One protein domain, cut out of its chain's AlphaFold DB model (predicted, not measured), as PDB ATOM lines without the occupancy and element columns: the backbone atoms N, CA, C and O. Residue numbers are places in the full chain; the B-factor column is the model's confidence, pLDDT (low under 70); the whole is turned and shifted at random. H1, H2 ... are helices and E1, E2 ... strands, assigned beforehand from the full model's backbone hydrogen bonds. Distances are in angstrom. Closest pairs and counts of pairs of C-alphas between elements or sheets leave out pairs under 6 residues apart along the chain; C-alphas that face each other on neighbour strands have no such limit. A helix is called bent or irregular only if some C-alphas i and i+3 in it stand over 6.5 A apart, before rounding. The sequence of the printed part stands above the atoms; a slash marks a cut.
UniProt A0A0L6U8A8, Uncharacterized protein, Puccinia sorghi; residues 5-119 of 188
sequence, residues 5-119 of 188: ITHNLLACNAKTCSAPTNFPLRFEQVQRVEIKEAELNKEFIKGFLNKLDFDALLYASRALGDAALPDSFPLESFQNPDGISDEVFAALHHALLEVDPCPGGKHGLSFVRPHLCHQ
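AT A GLANCE: This is residues 5 to 119 of the 188 residues of an uncharacterized protein of Puccinia sorghi (UniProt A0A0L6U8A8). Two short strand pairs, E1 with E4 and E2 with E3, make a bent ribbon along one side of the model; helix H2 lies in its angle, and H4 and H1 continue the helical part away from the ribbon. H3 lies near H1, while the short H5 lies at the far end of the E1 and E4 pair. The 115 printed residues have five named helices and four named strands, in the order E1 E2 H1 H2 H3 H4 E3 E4 H5; both two-stranded sheets are antiparallel and the class is mixed. The whole is compact, with a radius of gyration of the C-alphas of 14.9 A and spans of 40 by 30 by 21 A.

IN THESE COORDINATES: Residues 5 to 25 hold no named element. E1 is residues 26 to 28, from C-alpha 26 at (30.820, -17.191, 87.811), and E2 is 30 to 35, 13.9 A long. H1 is 42 to 49, 10.7 A; H2 is 54 to 64, 15.2 A; H3 is 75 to 79. H4, 86 to 98, measures 16.6 A and E3, 99 to 103, 12.8 A. E4 is 110 to 112, and H5, 115 to 119, ends at C-alpha 119 (22.755, -15.313, 101.005).

HOW THE PARTS SIT: E1 and E4 are antiparallel at 137 degrees, with N 26 and O 112 3.0 A apart, within hydrogen-bond range. E2 and E3 are antiparallel at 147 degrees, with N 102 and O 32 at 2.8 A, also within range. The closest C-alphas of E1 and H2, Phe 27 and Ala 63, are 7.7 A apart. H1 touches residues 89 to 93 of H4, about perpendicular at 74 degrees; Lys 42 and Phe 89 have the closest C-alphas, 6.6 A. H2 and H4 only just touch, with 3 pairs of C-alphas within 8 A, through residues 95 to 96 of H4; Ser 61 and Ala 95 are closest, their C-alphas 6.7 A apart. H1 and H3 are close but not clearly touching, with C-alphas 49 and 78 closest at 6.1 A. H5 and H2 are apart. In H1, H2 and H4 every O i to N i+4 pair is within hydrogen-bond range; H3 and H5 each have 0 of 1, but 2 of 2 O i to N i+3 pairs.

THE WHOLE: The C-alphas farthest apart, of Gly 83 and Lys 106, are 44.6 A apart. The printed part has no cut, and no link between named elements is long. Mean pLDDT of the printed part is 88.2; residues 104 to 107 and 116 to 119 are under 70.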
ATOM      1  N   ILE A   5      37.950  -9.067  79.631       94.31
ATOM      2  CA  ILE A   5      37.874  -7.659  80.062       94.31
ATOM      3  C   ILE A   5      36.443  -7.203  80.385       94.31
ATOM      4  O   ILE A   5      36.232  -6.397  81.285       94.31
ATOM      5  N   THR A   6      35.434  -7.727  79.681       92.56
ATOM      6  CA  THR A   6      34.029  -7.416  79.970       92.56
ATOM      7  C   THR A   6      33.557  -8.135  81.233       92.56
ATOM      8  O   THR A   6      32.859  -7.536  82.043       92.56
ATOM      9  N   HIS A   7      33.966  -9.391  81.443       92.25
ATOM     10  CA  HIS A   7      33.665 -10.134  82.673       92.25
ATOM     11  C   HIS A   7      34.249  -9.447  83.917       92.25
ATOM     12  O   HIS A   7      33.531  -9.289  84.901       92.25
ATOM     13  N   ASN A   8      35.479  -8.930  83.834       94.31
ATOM     14  CA  ASN A   8      36.141  -8.208  84.926       94.31
ATOM     15  C   ASN A   8      35.447  -6.880  85.313       94.31
ATOM     16  O   ASN A   8      35.660  -6.372  86.405       94.31
ATOM     17  N   LEU A   9      34.573  -6.336  84.456       92.31
ATOM     18  CA  LEU A   9      33.788  -5.124  84.732       92.31
ATOM     19  C   LEU A   9      32.326  -5.405  85.125       92.31
ATOM     20  O   LEU A   9      31.618  -4.493  85.557       92.31
ATOM     21  N   LEU A  10      31.834  -6.633  84.937       91.44
ATOM     22  CA  LEU A  10      30.428  -6.980  85.149       91.44
ATOM     23  C   LEU A  10      30.201  -7.580  86.539       91.44
ATOM     24  O   LEU A  10      30.593  -8.708  86.825       91.44
ATOM     25  N   ALA A  11      29.466  -6.851  87.377       91.00
ATOM     26  CA  ALA A  11      28.972  -7.324  88.667       91.00
ATOM     27  C   ALA A  11      27.473  -7.676  88.616       91.00
ATOM     28  O   ALA A  11      26.728  -7.245  87.733       91.00
ATOM     29  N   CYS A  12      26.988  -8.448  89.592       90.31
ATOM     30  CA  CYS A  12      25.573  -8.792  89.673       90.31
ATOM     31  C   CYS A  12      24.716  -7.569  90.047       90.31
ATOM     32  O   CYS A  12      24.888  -6.982  91.116       90.31
ATOM     33  N   ASN A  13      23.739  -7.246  89.191       89.25
ATOM     34  CA  ASN A  13      22.770  -6.152  89.361       89.25
ATOM     35  C   ASN A  13      21.416  -6.626  89.947       89.25
ATOM     36  O   ASN A  13      20.346  -6.096  89.642       89.25
ATOM     37  N   ALA A  14      21.416  -7.701  90.737       88.12
ATOM     38  CA  ALA A  14      20.203  -8.173  91.397       88.12
ATOM     39  C   ALA A  14      19.923  -7.358  92.666       88.12
ATOM     40  O   ALA A  14      20.814  -7.190  93.488       88.12
ATOM     41  N   LYS A  15      18.663  -6.957  92.896       85.00
ATOM     42  CA  LYS A  15      18.243  -6.166  94.079       85.00
ATOM     43  C   LYS A  15      18.594  -6.791  95.442       85.00
ATOM     44  O   LYS A  15      18.559  -6.098  96.449       85.00
ATOM     45  N   THR A  16      18.860  -8.097  95.485       83.75
ATOM     46  CA  THR A  16      19.239  -8.852  96.693       83.75
ATOM     47  C   THR A  16      20.751  -8.963  96.890       83.75
ATOM     48  O   THR A  16      21.182  -9.659  97.803       83.75
ATOM     49  N   CYS A  17      21.552  -8.352  96.018       84.69
ATOM     50  CA  CYS A  17      23.006  -8.408  96.051       84.69
ATOM     51  C   CYS A  17      23.583  -6.998  96.057       84.69
ATOM     52  O   CYS A  17      23.006  -6.061  95.507       84.69
ATOM     53  N   SER A  18      24.724  -6.832  96.708       87.31
ATOM     54  CA  SER A  18      25.392  -5.542  96.859       87.31
ATOM     55  C   SER A  18      26.892  -5.764  96.980       87.31
ATOM     56  O   SER A  18      27.333  -6.867  97.307       87.31
ATOM     57  N   ALA A  19      27.678  -4.726  96.706       84.50
ATOM     58  CA  ALA A  19      29.114  -4.772  96.944       84.50
ATOM     59  C   ALA A  19      29.402  -5.042  98.440       84.50
ATOM     60  O   ALA A  19      28.647  -4.568  99.294       84.50
ATOM     61  N   PRO A  20      30.462  -5.799  98.780       85.94
ATOM     62  CA  PRO A  20      31.459  -6.384  97.874       85.94
ATOM     63  C   PRO A  20      31.072  -7.761  97.290       85.94
ATOM     64  O   PRO A  20      31.805  -8.305  96.478       85.94
ATOM     65  N   THR A  21      29.940  -8.360  97.680       86.88
ATOM     66  CA  THR A  21      29.638  -9.782  97.401       86.88
ATOM     67  C   THR A  21      29.019 -10.067  96.030       86.88
ATOM     68  O   THR A  21      28.700 -11.220  95.719       86.88
ATOM     69  N   ASN A  22      28.802  -9.040  95.207       90.00
ATOM     70  CA  ASN A  22      28.160  -9.147  93.897       90.00
ATOM     71  C   ASN A  22      29.142  -9.380  92.728       90.00
ATOM     72  O   ASN A  22      28.688  -9.510  91.590       90.00
ATOM     73  N   PHE A  23      30.442  -9.478  93.005       92.19
ATOM     74  CA  PHE A  23      31.532  -9.670  92.047       92.19
ATOM     75  C   PHE A  23      32.594 -10.630  92.641       92.19
ATOM     76  O   PHE A  23      32.704 -10.679  93.868       92.19
ATOM     77  N   PRO A  24      33.349 -11.405  91.835       92.44
ATOM     78  CA  PRO A  24      33.187 -11.636  90.397       92.44
ATOM     79  C   PRO A  24      32.051 -12.611  90.063       92.44
ATOM     80  O   PRO A  24      31.707 -13.504  90.839       92.44
ATOM     81  N   LEU A  25      31.458 -12.452  88.877       91.50
ATOM     82  CA  LEU A  25      30.463 -13.396  88.356       91.50
ATOM     83  C   LEU A  25      31.106 -14.757  88.050       91.50
ATOM     84  O   LEU A  25      32.272 -14.831  87.668       91.50
ATOM     85  N   ARG A  26      30.341 -15.845  88.159       89.69
ATOM     86  CA  ARG A  26      30.820 -17.191  87.811       89.69
ATOM     87  C   ARG A  26      30.432 -17.562  86.383       89.69
ATOM     88  O   ARG A  26      29.307 -17.294  85.969       89.69
ATOM     89  N   PHE A  27      31.325 -18.231  85.660       88.56
ATOM     90  CA  PHE A  27      30.985 -18.841  84.374       88.56
ATOM     91  C   PHE A  27      30.041 -20.032  84.545       88.56
ATOM     92  O   PHE A  27      30.171 -20.822  85.485       88.56
ATOM     93  N   GLU A  28      29.133 -20.185  83.590       84.81
ATOM     94  CA  GLU A  28      28.282 -21.353  83.425       84.81
ATOM     95  C   GLU A  28      28.172 -21.686  81.931       84.81
ATOM     96  O   GLU A  28      28.149 -20.790  81.085       84.81
ATOM     97  N   GLN A  29      28.101 -22.978  81.601       79.81
ATOM     98  CA  GLN A  29      27.890 -23.462  80.228       79.81
ATOM     99  C   GLN A  29      28.949 -22.975  79.211       79.81
ATOM    100  O   GLN A  29      28.665 -22.869  78.019       79.81
ATOM    101  N   VAL A  30      30.191 -22.720  79.643       84.88
ATOM    102  CA  VAL A  30      31.335 -22.580  78.723       84.88
ATOM    103  C   VAL A  30      31.588 -23.939  78.075       84.88
ATOM    104  O   VAL A  30      31.792 -24.926  78.779       84.88
ATOM    105  N   GLN A  31      31.568 -24.003  76.741       83.69
ATOM    106  CA  GLN A  31      31.924 -25.225  76.004       83.69
ATOM    107  C   GLN A  31      33.323 -25.157  75.400       83.69
ATOM    108  O   GLN A  31      33.971 -26.193  75.262       83.69
ATOM    109  N   ARG A  32      33.762 -23.966  74.979       86.31
ATOM    110  CA  ARG A  32      35.043 -23.746  74.303       86.31
ATOM    111  C   ARG A  32      35.589 -22.376  74.676       86.31
ATOM    112  O   ARG A  32      34.822 -21.461  74.965       86.31
ATOM    113  N   VAL A  33      36.902 -22.238  74.618       90.31
ATOM    114  CA  VAL A  33      37.584 -20.945  74.641       90.31
ATOM    115  C   VAL A  33      38.062 -20.678  73.223       90.31
ATOM    116  O   VAL A  33      38.670 -21.554  72.608       90.31
ATOM    117  N   GLU A  34      37.750 -19.504  72.689       90.12
ATOM    118  CA  GLU A  34      38.298 -19.034  71.421       90.12
ATOM    119  C   GLU A  34      39.358 -17.972  71.715       90.12
ATOM    120  O   GLU A  34      39.129 -17.075  72.526       90.12
ATOM    121  N   ILE A  35      40.514 -18.083  71.059       91.88
ATOM    122  CA  ILE A  35      41.556 -17.058  71.093       91.88
ATOM    123  C   ILE A  35      41.375 -16.176  69.863       91.88
ATOM    124  O   ILE A  35      41.344 -16.669  68.733       91.88
ATOM    125  N   LYS A  36      41.220 -14.874  70.088       91.81
ATOM    126  CA  LYS A  36      41.071 -13.862  69.042       91.81
ATOM    127  C   LYS A  36      42.201 -12.862  69.132       91.81
ATOM    128  O   LYS A  36      42.111 -11.926  69.924       91.81
ATOM    129  N   GLU A  37      43.197 -13.058  68.277       91.81
ATOM    130  CA  GLU A  37      44.356 -12.180  68.139       91.81
ATOM    131  C   GLU A  37      43.950 -10.698  68.154       91.81
ATOM    132  O   GLU A  37      43.000 -10.271  67.484       91.81
ATOM    133  N   ALA A  38      44.666  -9.912  68.952       93.25
ATOM    134  CA  ALA A  38      44.494  -8.473  69.051       93.25
ATOM    135  C   ALA A  38      45.860  -7.780  69.048       93.25
ATOM    136  O   ALA A  38      46.850  -8.314  69.531       93.25
ATOM    137  N   GLU A  39      45.933  -6.550  68.544       95.00
ATOM    138  CA  GLU A  39      47.184  -5.790  68.605       95.00
ATOM    139  C   GLU A  39      47.545  -5.449  70.064       95.00
ATOM    140  O   GLU A  39      46.679  -5.053  70.857       95.00
ATOM    141  N   LEU A  40      48.819  -5.618  70.436       94.12
ATOM    142  CA  LEU A  40      49.303  -5.364  71.793       94.12
ATOM    143  C   LEU A  40      49.384  -3.861  72.090       94.12
ATOM    144  O   LEU A  40      50.366  -3.193  71.777       94.12
ATOM    145  N   ASN A  41      48.364  -3.338  72.768       93.06
ATOM    146  CA  ASN A  41      48.319  -1.946  73.206       93.06
ATOM    147  C   ASN A  41      48.646  -1.816  74.705       93.06
ATOM    148  O   ASN A  41      47.765  -1.941  75.560       93.06
ATOM    149  N   LYS A  42      49.919  -1.538  75.023       93.56
ATOM    150  CA  LYS A  42      50.384  -1.338  76.410       93.56
ATOM    151  C   LYS A  42      49.680  -0.161  77.092       93.56
ATOM    152  O   LYS A  42      49.233  -0.302  78.224       93.56
ATOM    153  N   GLU A  43      49.522   0.968  76.403       93.31
ATOM    154  CA  GLU A  43      48.917   2.188  76.965       93.31
ATOM    155  C   GLU A  43      47.445   1.988  77.355       93.31
ATOM    156  O   GLU A  43      46.998   2.475  78.396       93.31
ATOM    157  N   PHE A  44      46.702   1.189  76.583       94.62
ATOM    158  CA  PHE A  44      45.357   0.757  76.964       94.62
ATOM    159  C   PHE A  44      45.366  -0.045  78.274       94.62
ATOM    160  O   PHE A  44      44.554   0.226  79.159       94.62
ATOM    161  N   ILE A  45      46.293  -0.997  78.423       94.69
ATOM    162  CA  ILE A  45      46.404  -1.823  79.635       94.69
ATOM    163  C   ILE A  45      46.781  -0.952  80.834       94.69
ATOM    164  O   ILE A  45      46.086  -1.018  81.844       94.69
ATOM    165  N   LYS A  46      47.783  -0.069  80.708       94.12
ATOM    166  CA  LYS A  46      48.163   0.895  81.760       94.12
ATOM    167  C   LYS A  46      46.963   1.720  82.237       94.12
ATOM    168  O   LYS A  46      46.720   1.821  83.437       94.12
ATOM    169  N   GLY A  47      46.168   2.257  81.308       93.38
ATOM    170  CA  GLY A  47      44.938   2.985  81.633       93.38
ATOM    171  C   GLY A  47      43.852   2.113  82.280       93.38
ATOM    172  O   GLY A  47      43.072   2.608  83.100       93.38
ATOM    173  N   PHE A  48      43.809   0.820  81.942       94.38
ATOM    174  CA  PHE A  48      42.857  -0.150  82.480       94.38
ATOM    175  C   PHE A  48      43.209  -0.658  83.887       94.38
ATOM    176  O   PHE A  48      42.288  -0.971  84.637       94.38
ATOM    177  N   LEU A  49      44.491  -0.675  84.287       93.56
ATOM    178  CA  LEU A  49      44.939  -1.149  85.612       93.56
ATOM    179  C   LEU A  49      44.166  -0.506  86.778       93.56
ATOM    180  O   LEU A  49      43.827  -1.190  87.735       93.56
ATOM    181  N   ASN A  50      43.782   0.769  86.658       91.69
ATOM    182  CA  ASN A  50      42.968   1.496  87.648       91.69
ATOM    183  C   ASN A  50      41.559   0.910  87.895       91.69
ATOM    184  O   ASN A  50      40.863   1.339  88.815       91.69
ATOM    185  N   LYS A  51      41.095   0.004  87.029       93.06
ATOM    186  CA  LYS A  51      39.786  -0.667  87.081       93.06
ATOM    187  C   LYS A  51      39.906  -2.192  87.122       93.06
ATOM    188  O   LYS A  51      38.880  -2.860  87.197       93.06
ATOM    189  N   LEU A  52      41.124  -2.719  87.017       94.56
ATOM    190  CA  LEU A  52      41.400  -4.145  86.966       94.56
ATOM    191  C   LEU A  52      41.327  -4.734  88.375       94.56
ATOM    192  O   LEU A  52      42.128  -4.382  89.238       94.56
ATOM    193  N   ASP A  53      40.432  -5.694  88.574       94.19
ATOM    194  CA  ASP A  53      40.529  -6.619  89.701       94.19
ATOM    195  C   ASP A  53      41.341  -7.840  89.240       94.19
ATOM    196  O   ASP A  53      40.874  -8.642  88.421       94.19
ATOM    197  N   PHE A  54      42.593  -7.941  89.698       94.38
ATOM    198  CA  PHE A  54      43.501  -9.002  89.257       94.38
ATOM    199  C   PHE A  54      43.073 -10.382  89.768       94.38
ATOM    200  O   PHE A  54      43.116 -11.342  89.003       94.38
ATOM    201  N   ASP A  55      42.594 -10.487  91.010       93.00
ATOM    202  CA  ASP A  55      42.167 -11.761  91.600       93.00
ATOM    203  C   ASP A  55      40.936 -12.318  90.868       93.00
ATOM    204  O   ASP A  55      40.847 -13.516  90.587       93.00
ATOM    205  N   ALA A  56      40.008 -11.441  90.476       93.19
ATOM    206  CA  ALA A  56      38.875 -11.790  89.630       93.19
ATOM    207  C   ALA A  56      39.287 -12.207  88.212       93.19
ATOM    208  O   ALA A  56      38.694 -13.142  87.665       93.19
ATOM    209  N   LEU A  57      40.282 -11.543  87.607       95.06
ATOM    210  CA  LEU A  57      40.814 -11.931  86.296       95.06
ATOM    211  C   LEU A  57      41.528 -13.287  86.370       95.06
ATOM    212  O   LEU A  57      41.290 -14.141  85.517       95.06
ATOM    213  N   LEU A  58      42.350 -13.511  87.397       94.50
ATOM    214  CA  LEU A  58      43.045 -14.772  87.629       94.50
ATOM    215  C   LEU A  58      42.039 -15.906  87.862       94.50
ATOM    216  O   LEU A  58      42.120 -16.936  87.197       94.50
ATOM    217  N   TYR A  59      41.030 -15.701  88.717       92.31
ATOM    218  CA  TYR A  59      39.922 -16.647  88.893       92.31
ATOM    219  C   TYR A  59      39.237 -16.979  87.559       92.31
ATOM    220  O   TYR A  59      38.951 -18.145  87.282       92.31
ATOM    221  N   ALA A  60      38.996 -15.967  86.721       92.31
ATOM    222  CA  ALA A  60      38.342 -16.135  85.433       92.31
ATOM    223  C   ALA A  60      39.199 -16.923  84.425       92.31
ATOM    224  O   ALA A  60      38.717 -17.898  83.855       92.31
ATOM    225  N   SER A  61      40.466 -16.537  84.251       93.06
ATOM    226  CA  SER A  61      41.452 -17.208  83.391       93.06
ATOM    227  C   SER A  61      41.641 -18.673  83.810       93.06
ATOM    228  O   SER A  61      41.424 -19.582  83.004       93.06
ATOM    229  N   ARG A  62      41.873 -18.935  85.107       91.94
ATOM    230  CA  ARG A  62      42.000 -20.298  85.655       91.94
ATOM    231  C   ARG A  62      40.726 -21.131  85.470       91.94
ATOM    232  O   ARG A  62      40.822 -22.318  85.169       91.94
ATOM    233  N   ALA A  63      39.535 -20.537  85.594       89.69
ATOM    234  CA  ALA A  63      38.262 -21.228  85.345       89.69
ATOM    235  C   ALA A  63      38.036 -21.594  83.864       89.69
ATOM    236  O   ALA A  63      37.255 -22.503  83.578       89.69
ATOM    237  N   LEU A  64      38.713 -20.910  82.936       90.00
ATOM    238  CA  LEU A  64      38.732 -21.225  81.505       90.00
ATOM    239  C   LEU A  64      39.892 -22.157  81.103       90.00
ATOM    240  O   LEU A  64      39.945 -22.591  79.954       90.00
ATOM    241  N   GLY A  65      40.785 -22.503  82.037       88.38
ATOM    242  CA  GLY A  65      41.964 -23.336  81.785       88.38
ATOM    243  C   GLY A  65      43.164 -22.584  81.200       88.38
ATOM    244  O   GLY A  65      44.122 -23.226  80.778       88.38
ATOM    245  N   ASP A  66      43.124 -21.250  81.179       86.62
ATOM    246  CA  ASP A  66      44.263 -20.416  80.797       86.62
ATOM    247  C   ASP A  66      45.294 -20.335  81.944       86.62
ATOM    248  O   ASP A  66      44.987 -20.461  83.139       86.62
ATOM    249  N   ALA A  67      46.558 -20.197  81.552       82.75
ATOM    250  CA  ALA A  67      47.706 -20.164  82.439       82.75
ATOM    251  C   ALA A  67      48.766 -19.117  82.081       82.75
ATOM    252  O   ALA A  67      49.844 -19.149  82.670       82.75
ATOM    253  N   ALA A  68      48.466 -18.186  81.170       88.12
ATOM    254  CA  ALA A  68      49.376 -17.100  80.812       88.12
ATOM    255  C   ALA A  68      49.646 -16.122  81.974       88.12
ATOM    256  O   ALA A  68      50.720 -15.527  82.039       88.12
ATOM    257  N   LEU A  69      48.687 -15.944  82.892       92.44
ATOM    258  CA  LEU A  69      48.809 -15.007  84.013       92.44
ATOM    259  C   LEU A  69      49.675 -15.552  85.168       92.44
ATOM    260  O   LEU A  69      49.571 -16.738  85.504       92.44
ATOM    261  N   PRO A  70      50.468 -14.686  85.834       91.94
ATOM    262  CA  PRO A  70      51.171 -15.041  87.064       91.94
ATOM    263  C   PRO A  70      50.187 -15.266  88.222       91.94
ATOM    264  O   PRO A  70      49.094 -14.704  88.244       91.94
ATOM    265  N   ASP A  71      50.590 -16.051  89.225       91.62
ATOM    266  CA  ASP A  71      49.736 -16.371  90.383       91.62
ATOM    267  C   ASP A  71      49.504 -15.188  91.341       91.62
ATOM    268  O   ASP A  71      48.628 -15.247  92.200       91.62
ATOM    269  N   SER A  72      50.284 -14.113  91.212       89.94
ATOM    270  CA  SER A  72      50.116 -12.875  91.970       89.94
ATOM    271  C   SER A  72      50.586 -11.668  91.161       89.94
ATOM    272  O   SER A  72      51.494 -11.766  90.332       89.94
ATOM    273  N   PHE A  73      49.970 -10.513  91.415       91.62
ATOM    274  CA  PHE A  73      50.335  -9.236  90.805       91.62
ATOM    275  C   PHE A  73      50.661  -8.226  91.917       91.62
ATOM    276  O   PHE A  73      49.813  -7.986  92.783       91.62
ATOM    277  N   PRO A  74      51.885  -7.671  91.969       88.12
ATOM    278  CA  PRO A  74      52.307  -6.843  93.093       88.12
ATOM    279  C   PRO A  74      51.595  -5.486  93.098       88.12
ATOM    280  O   PRO A  74      51.407  -4.852  92.060       88.12
ATOM    281  N   LEU A  75      51.241  -5.001  94.293       87.56
ATOM    282  CA  LEU A  75      50.503  -3.741  94.466       87.56
ATOM    283  C   LEU A  75      51.238  -2.522  93.881       87.56
ATOM    284  O   LEU A  75      50.604  -1.588  93.390       87.56
ATOM    285  N   GLU A  76      52.571  -2.556  93.888       87.56
ATOM    286  CA  GLU A  76      53.439  -1.527  93.307       87.56
ATOM    287  C   GLU A  76      53.207  -1.351  91.798       87.56
ATOM    288  O   GLU A  76      53.275  -0.231  91.298       87.56
ATOM    289  N   SER A  77      52.839  -2.414  91.072       87.50
ATOM    290  CA  SER A  77      52.556  -2.356  89.632       87.50
ATOM    291  C   SER A  77      51.286  -1.572  89.285       87.50
ATOM    292  O   SER A  77      51.198  -1.027  88.188       87.50
ATOM    293  N   PHE A  78      50.320  -1.443  90.202       87.62
ATOM    294  CA  PHE A  78      49.185  -0.528  90.002       87.62
ATOM    295  C   PHE A  78      49.579   0.943  90.200       87.62
ATOM    296  O   PHE A  78      48.949   1.827  89.627       87.62
ATOM    297  N   GLN A  79      50.600   1.215  91.019       88.25
ATOM    298  CA  GLN A  79      51.066   2.573  91.327       88.25
ATOM    299  C   GLN A  79      52.091   3.074  90.303       88.25
ATOM    300  O   GLN A  79      52.073   4.248  89.938       88.25
ATOM    301  N   ASN A  80      52.966   2.183  89.832       89.69
ATOM    302  CA  ASN A  80      53.969   2.449  88.811       89.69
ATOM    303  C   ASN A  80      53.794   1.478  87.624       89.69
ATOM    304  O   ASN A  80      54.481   0.452  87.553       89.69
ATOM    305  N   PRO A  81      52.888   1.788  86.679       87.12
ATOM    306  CA  PRO A  81      52.611   0.919  85.538       87.12
ATOM    307  C   PRO A  81      53.776   0.834  84.537       87.12
ATOM    308  O   PRO A  81      53.821  -0.101  83.741       87.12
ATOM    309  N   ASP A  82      54.735   1.765  84.575       87.62
ATOM    310  CA  ASP A  82      55.940   1.729  83.734       87.62
ATOM    311  C   ASP A  82      57.025   0.781  84.283       87.62
ATOM    312  O   ASP A  82      57.971   0.452  83.572       87.62
ATOM    313  N   GLY A  83      56.884   0.306  85.528       87.00
ATOM    314  CA  GLY A  83      57.756  -0.711  86.132       87.00
ATOM    315  C   GLY A  83      57.366  -2.163  85.820       87.00
ATOM    316  O   GLY A  83      58.030  -3.085  86.289       87.00
ATOM    317  N   ILE A  84      56.283  -2.389  85.069       89.75
ATOM    318  CA  ILE A  84      55.789  -3.726  84.705       89.75
ATOM    319  C   ILE A  84      56.607  -4.284  83.531       89.75
ATOM    320  O   ILE A  84      56.849  -3.584  82.550       89.75
ATOM    321  N   SER A  85      57.001  -5.560  83.601       92.00
ATOM    322  CA  SER A  85      57.721  -6.221  82.508       92.00
ATOM    323  C   SER A  85      56.836  -6.462  81.279       92.00
ATOM    324  O   SER A  85      55.631  -6.705  81.374       92.00
ATOM    325  N   ASP A  86      57.460  -6.462  80.101       91.94
ATOM    326  CA  ASP A  86      56.778  -6.703  78.824       91.94
ATOM    327  C   ASP A  86      56.066  -8.065  78.758       91.94
ATOM    328  O   ASP A  86      55.007  -8.176  78.143       91.94
ATOM    329  N   GLU A  87      56.597  -9.077  79.446       92.50
ATOM    330  CA  GLU A  87      55.989 -10.407  79.575       92.50
ATOM    331  C   GLU A  87      54.646 -10.351  80.320       92.50
ATOM    332  O   GLU A  87      53.662 -10.945  79.878       92.50
ATOM    333  N   VAL A  88      54.564  -9.578  81.410       92.69
ATOM    334  CA  VAL A  88      53.319  -9.395  82.171       92.69
ATOM    335  C   VAL A  88      52.314  -8.554  81.380       92.69
ATOM    336  O   VAL A  88      51.120  -8.845  81.418       92.69
ATOM    337  N   PHE A  89      52.769  -7.568  80.597       93.88
ATOM    338  CA  PHE A  89      51.894  -6.862  79.653       93.88
ATOM    339  C   PHE A  89      51.322  -7.790  78.575       93.88
ATOM    340  O   PHE A  89      50.138  -7.674  78.265       93.88
ATOM    341  N   ALA A  90      52.119  -8.714  78.030       94.19
ATOM    342  CA  ALA A  90      51.648  -9.706  77.066       94.19
ATOM    343  C   ALA A  90      50.646 -10.692  77.695       94.19
ATOM    344  O   ALA A  90      49.596 -10.952  77.111       94.19
ATOM    345  N   ALA A  91      50.903 -11.169  78.916       94.69
ATOM    346  CA  ALA A  91      49.978 -12.032  79.651       94.69
ATOM    347  C   ALA A  91      48.638 -11.337  79.967       94.69
ATOM    348  O   ALA A  91      47.568 -11.908  79.745       94.69
ATOM    349  N   LEU A  92      48.681 -10.084  80.441       95.50
ATOM    350  CA  LEU A  92      47.485  -9.270  80.686       95.50
ATOM    351  C   LEU A  92      46.722  -8.974  79.394       95.50
ATOM    352  O   LEU A  92      45.494  -9.034  79.393       95.50
ATOM    353  N   HIS A  93      47.427  -8.667  78.302       95.44
ATOM    354  CA  HIS A  93      46.833  -8.457  76.983       95.44
ATOM    355  C   HIS A  93      46.074  -9.699  76.513       95.44
ATOM    356  O   HIS A  93      44.874  -9.600  76.246       95.44
ATOM    357  N   HIS A  94      46.750 -10.852  76.499       95.12
ATOM    358  CA  HIS A  94      46.188 -12.130  76.079       95.12
ATOM    359  C   HIS A  94      44.910 -12.447  76.859       95.12
ATOM    360  O   HIS A  94      43.830 -12.583  76.278       95.12
ATOM    361  N   ALA A  95      45.010 -12.454  78.193       95.12
ATOM    362  CA  ALA A  95      43.882 -12.741  79.063       95.12
ATOM    363  C   ALA A  95      42.730 -11.746  78.853       95.12
ATOM    364  O   ALA A  95      41.598 -12.164  78.646       95.12
ATOM    365  N   LEU A  96      42.977 -10.431  78.871       95.12
ATOM    366  CA  LEU A  96      41.906  -9.427  78.809       95.12
ATOM    367  C   LEU A  96      41.243  -9.321  77.429       95.12
ATOM    368  O   LEU A  96      40.025  -9.120  77.355       95.12
ATOM    369  N   LEU A  97      42.032  -9.384  76.354       94.44
ATOM    370  CA  LEU A  97      41.613  -8.985  75.011       94.44
ATOM    371  C   LEU A  97      41.520 -10.139  74.014       94.44
ATOM    372  O   LEU A  97      40.744 -10.015  73.070       94.44
ATOM    373  N   GLU A  98      42.240 -11.242  74.203       94.06
ATOM    374  CA  GLU A  98      42.248 -12.344  73.233       94.06
ATOM    375  C   GLU A  98      41.372 -13.521  73.660       94.06
ATOM    376  O   GLU A  98      40.715 -14.124  72.810       94.06
ATOM    377  N   VAL A  99      41.298 -13.810  74.963       93.00
ATOM    378  CA  VAL A  99      40.466 -14.890  75.514       93.00
ATOM    379  C   VAL A  99      38.972 -14.530  75.445       93.00
ATOM    380  O   VAL A  99      38.484 -13.619  76.124       93.00
ATOM    381  N   ASP A 100      38.222 -15.288  74.640       90.62
ATOM    382  CA  ASP A 100      36.782 -15.128  74.417       90.62
ATOM    383  C   ASP A 100      36.038 -16.448  74.745       90.62
ATOM    384  O   ASP A 100      36.027 -17.384  73.935       90.62
ATOM    385  N   PRO A 101      35.443 -16.592  75.950       89.62
ATOM    386  CA  PRO A 101      34.654 -17.769  76.316       89.62
ATOM    387  C   PRO A 101      33.430 -17.951  75.406       89.62
ATOM    388  O   PRO A 101      32.452 -17.195  75.455       89.62
ATOM    389  N   CYS A 102      33.460 -19.013  74.600       85.31
ATOM    390  CA  CYS A 102      32.406 -19.350  73.657       85.31
ATOM    391  C   CYS A 102      31.321 -20.221  74.328       85.31
ATOM    392  O   CYS A 102      31.617 -21.272  74.922       85.31
ATOM    393  N   PRO A 103      30.045 -19.796  74.273       81.12
ATOM    394  CA  PRO A 103      28.978 -20.454  75.006       81.12
ATOM    395  C   PRO A 103      28.495 -21.762  74.400       81.12
ATOM    396  O   PRO A 103      28.373 -21.931  73.187       81.12
ATOM    397  N   GLY A 104      28.108 -22.663  75.293       67.69
ATOM    398  CA  GLY A 104      27.583 -23.966  74.961       67.69
ATOM    399  C   GLY A 104      26.087 -24.005  74.702       67.69
ATOM    400  O   GLY A 104      25.299 -24.256  75.610       67.69
ATOM    401  N   GLY A 105      25.695 -23.884  73.436       66.69
ATOM    402  CA  GLY A 105      24.328 -24.155  72.988       66.69
ATOM    403  C   GLY A 105      23.419 -22.926  72.919       66.69
ATOM    404  O   GLY A 105      23.865 -21.784  72.845       66.69
ATOM    405  N   LYS A 106      22.102 -23.170  72.870       64.94
ATOM    406  CA  LYS A 106      21.103 -22.187  72.401       64.94
ATOM    407  C   LYS A 106      20.905 -20.962  73.304       64.94
ATOM    408  O   LYS A 106      20.296 -19.998  72.855       64.94
ATOM    409  N   HIS A 107      21.378 -20.995  74.550       67.44
ATOM    410  CA  HIS A 107      21.104 -19.954  75.548       67.44
ATOM    411  C   HIS A 107      22.210 -18.893  75.683       67.44
ATOM    412  O   HIS A 107      22.011 -17.907  76.388       67.44
ATOM    413  N   GLY A 108      23.331 -19.032  74.967       70.44
ATOM    414  CA  GLY A 108      24.444 -18.082  75.058       70.44
ATOM    415  C   GLY A 108      25.221 -18.189  76.376       70.44
ATOM    416  O   GLY A 108      25.026 -19.125  77.151       70.44
ATOM    417  N   LEU A 109      26.167 -17.267  76.605       76.88
ATOM    418  CA  LEU A 109      27.056 -17.362  77.767       76.88
ATOM    419  C   LEU A 109      26.307 -16.914  79.012       76.88
ATOM    420  O   LEU A 109      25.881 -15.762  79.103       76.88
ATOM    421  N   SER A 110      26.161 -17.835  79.957       78.56
ATOM    422  CA  SER A 110      25.447 -17.585  81.199       78.56
ATOM    423  C   SER A 110      26.436 -17.251  82.309       78.56
ATOM    424  O   SER A 110      27.396 -17.977  82.560       78.56
ATOM    425  N   PHE A 111      26.190 -16.125  82.974       84.88
ATOM    426  CA  PHE A 111      26.924 -15.710  84.162       84.88
ATOM    427  C   PHE A 111      26.072 -15.969  85.401       84.88
ATOM    428  O   PHE A 111      25.015 -15.360  85.589       84.88
ATOM    429  N   VAL A 112      26.542 -16.863  86.265       84.69
ATOM    430  CA  VAL A 112      25.878 -17.201  87.523       84.69
ATOM    431  C   VAL A 112      26.294 -16.217  88.606       84.69
ATOM    432  O   VAL A 112      27.432 -15.744  88.675       84.69
ATOM    433  N   ARG A 113      25.336 -15.902  89.478       82.88
ATOM    434  CA  ARG A 113      25.552 -15.038  90.637       82.88
ATOM    435  C   ARG A 113      26.624 -15.640  91.564       82.88
ATOM    436  O   ARG A 113      26.651 -16.859  91.733       82.88
ATOM    437  N   PRO A 114      27.454 -14.821  92.235       82.06
ATOM    438  CA  PRO A 114      28.346 -15.314  93.282       82.06
ATOM    439  C   PRO A 114      27.564 -16.091  94.352       82.06
ATOM    440  O   PRO A 114      26.421 -15.750  94.658       82.06
ATOM    441  N   HIS A 115      28.155 -17.103  94.988       76.44
ATOM    442  CA  HIS A 115      27.441 -17.858  96.034       76.44
ATOM    443  C   HIS A 115      27.010 -16.969  97.215       76.44
ATOM    444  O   HIS A 115      25.922 -17.147  97.761       76.44
ATOM    445  N   LEU A 116      27.813 -15.954  97.546       67.94
ATOM    446  CA  LEU A 116      27.516 -14.963  98.584       67.94
ATOM    447  C   LEU A 116      26.287 -14.092  98.236       67.94
ATOM    448  O   LEU A 116      25.485 -13.777  99.109       67.94
ATOM    449  N   CYS A 117      26.065 -13.800  96.950       66.31
ATOM    450  CA  CYS A 117      24.902 -13.067  96.419       66.31
ATOM    451  C   CYS A 117      23.570 -13.814  96.685       66.31
ATOM    452  O   CYS A 117      22.517 -13.192  96.835       66.31
ATOM    453  N   HIS A 118      23.586 -15.149  96.818       60.53
ATOM    454  CA  HIS A 118      22.397 -15.926  97.204       60.53
ATOM    455  C   HIS A 118      22.042 -15.828  98.696       60.53
ATOM    456  O   HIS A 118      20.898 -16.095  99.062       60.53
ATOM    457  N   GLN A 119      22.977 -15.420  99.559       57.72
ATOM    458  CA  GLN A 119      22.755 -15.313 101.005       57.72
ATOM    459  C   GLN A 119      22.149 -13.961 101.431       57.72
ATOM    460  O   GLN A 119      22.050 -13.685 102.623       57.72
TER     461      GLN A 119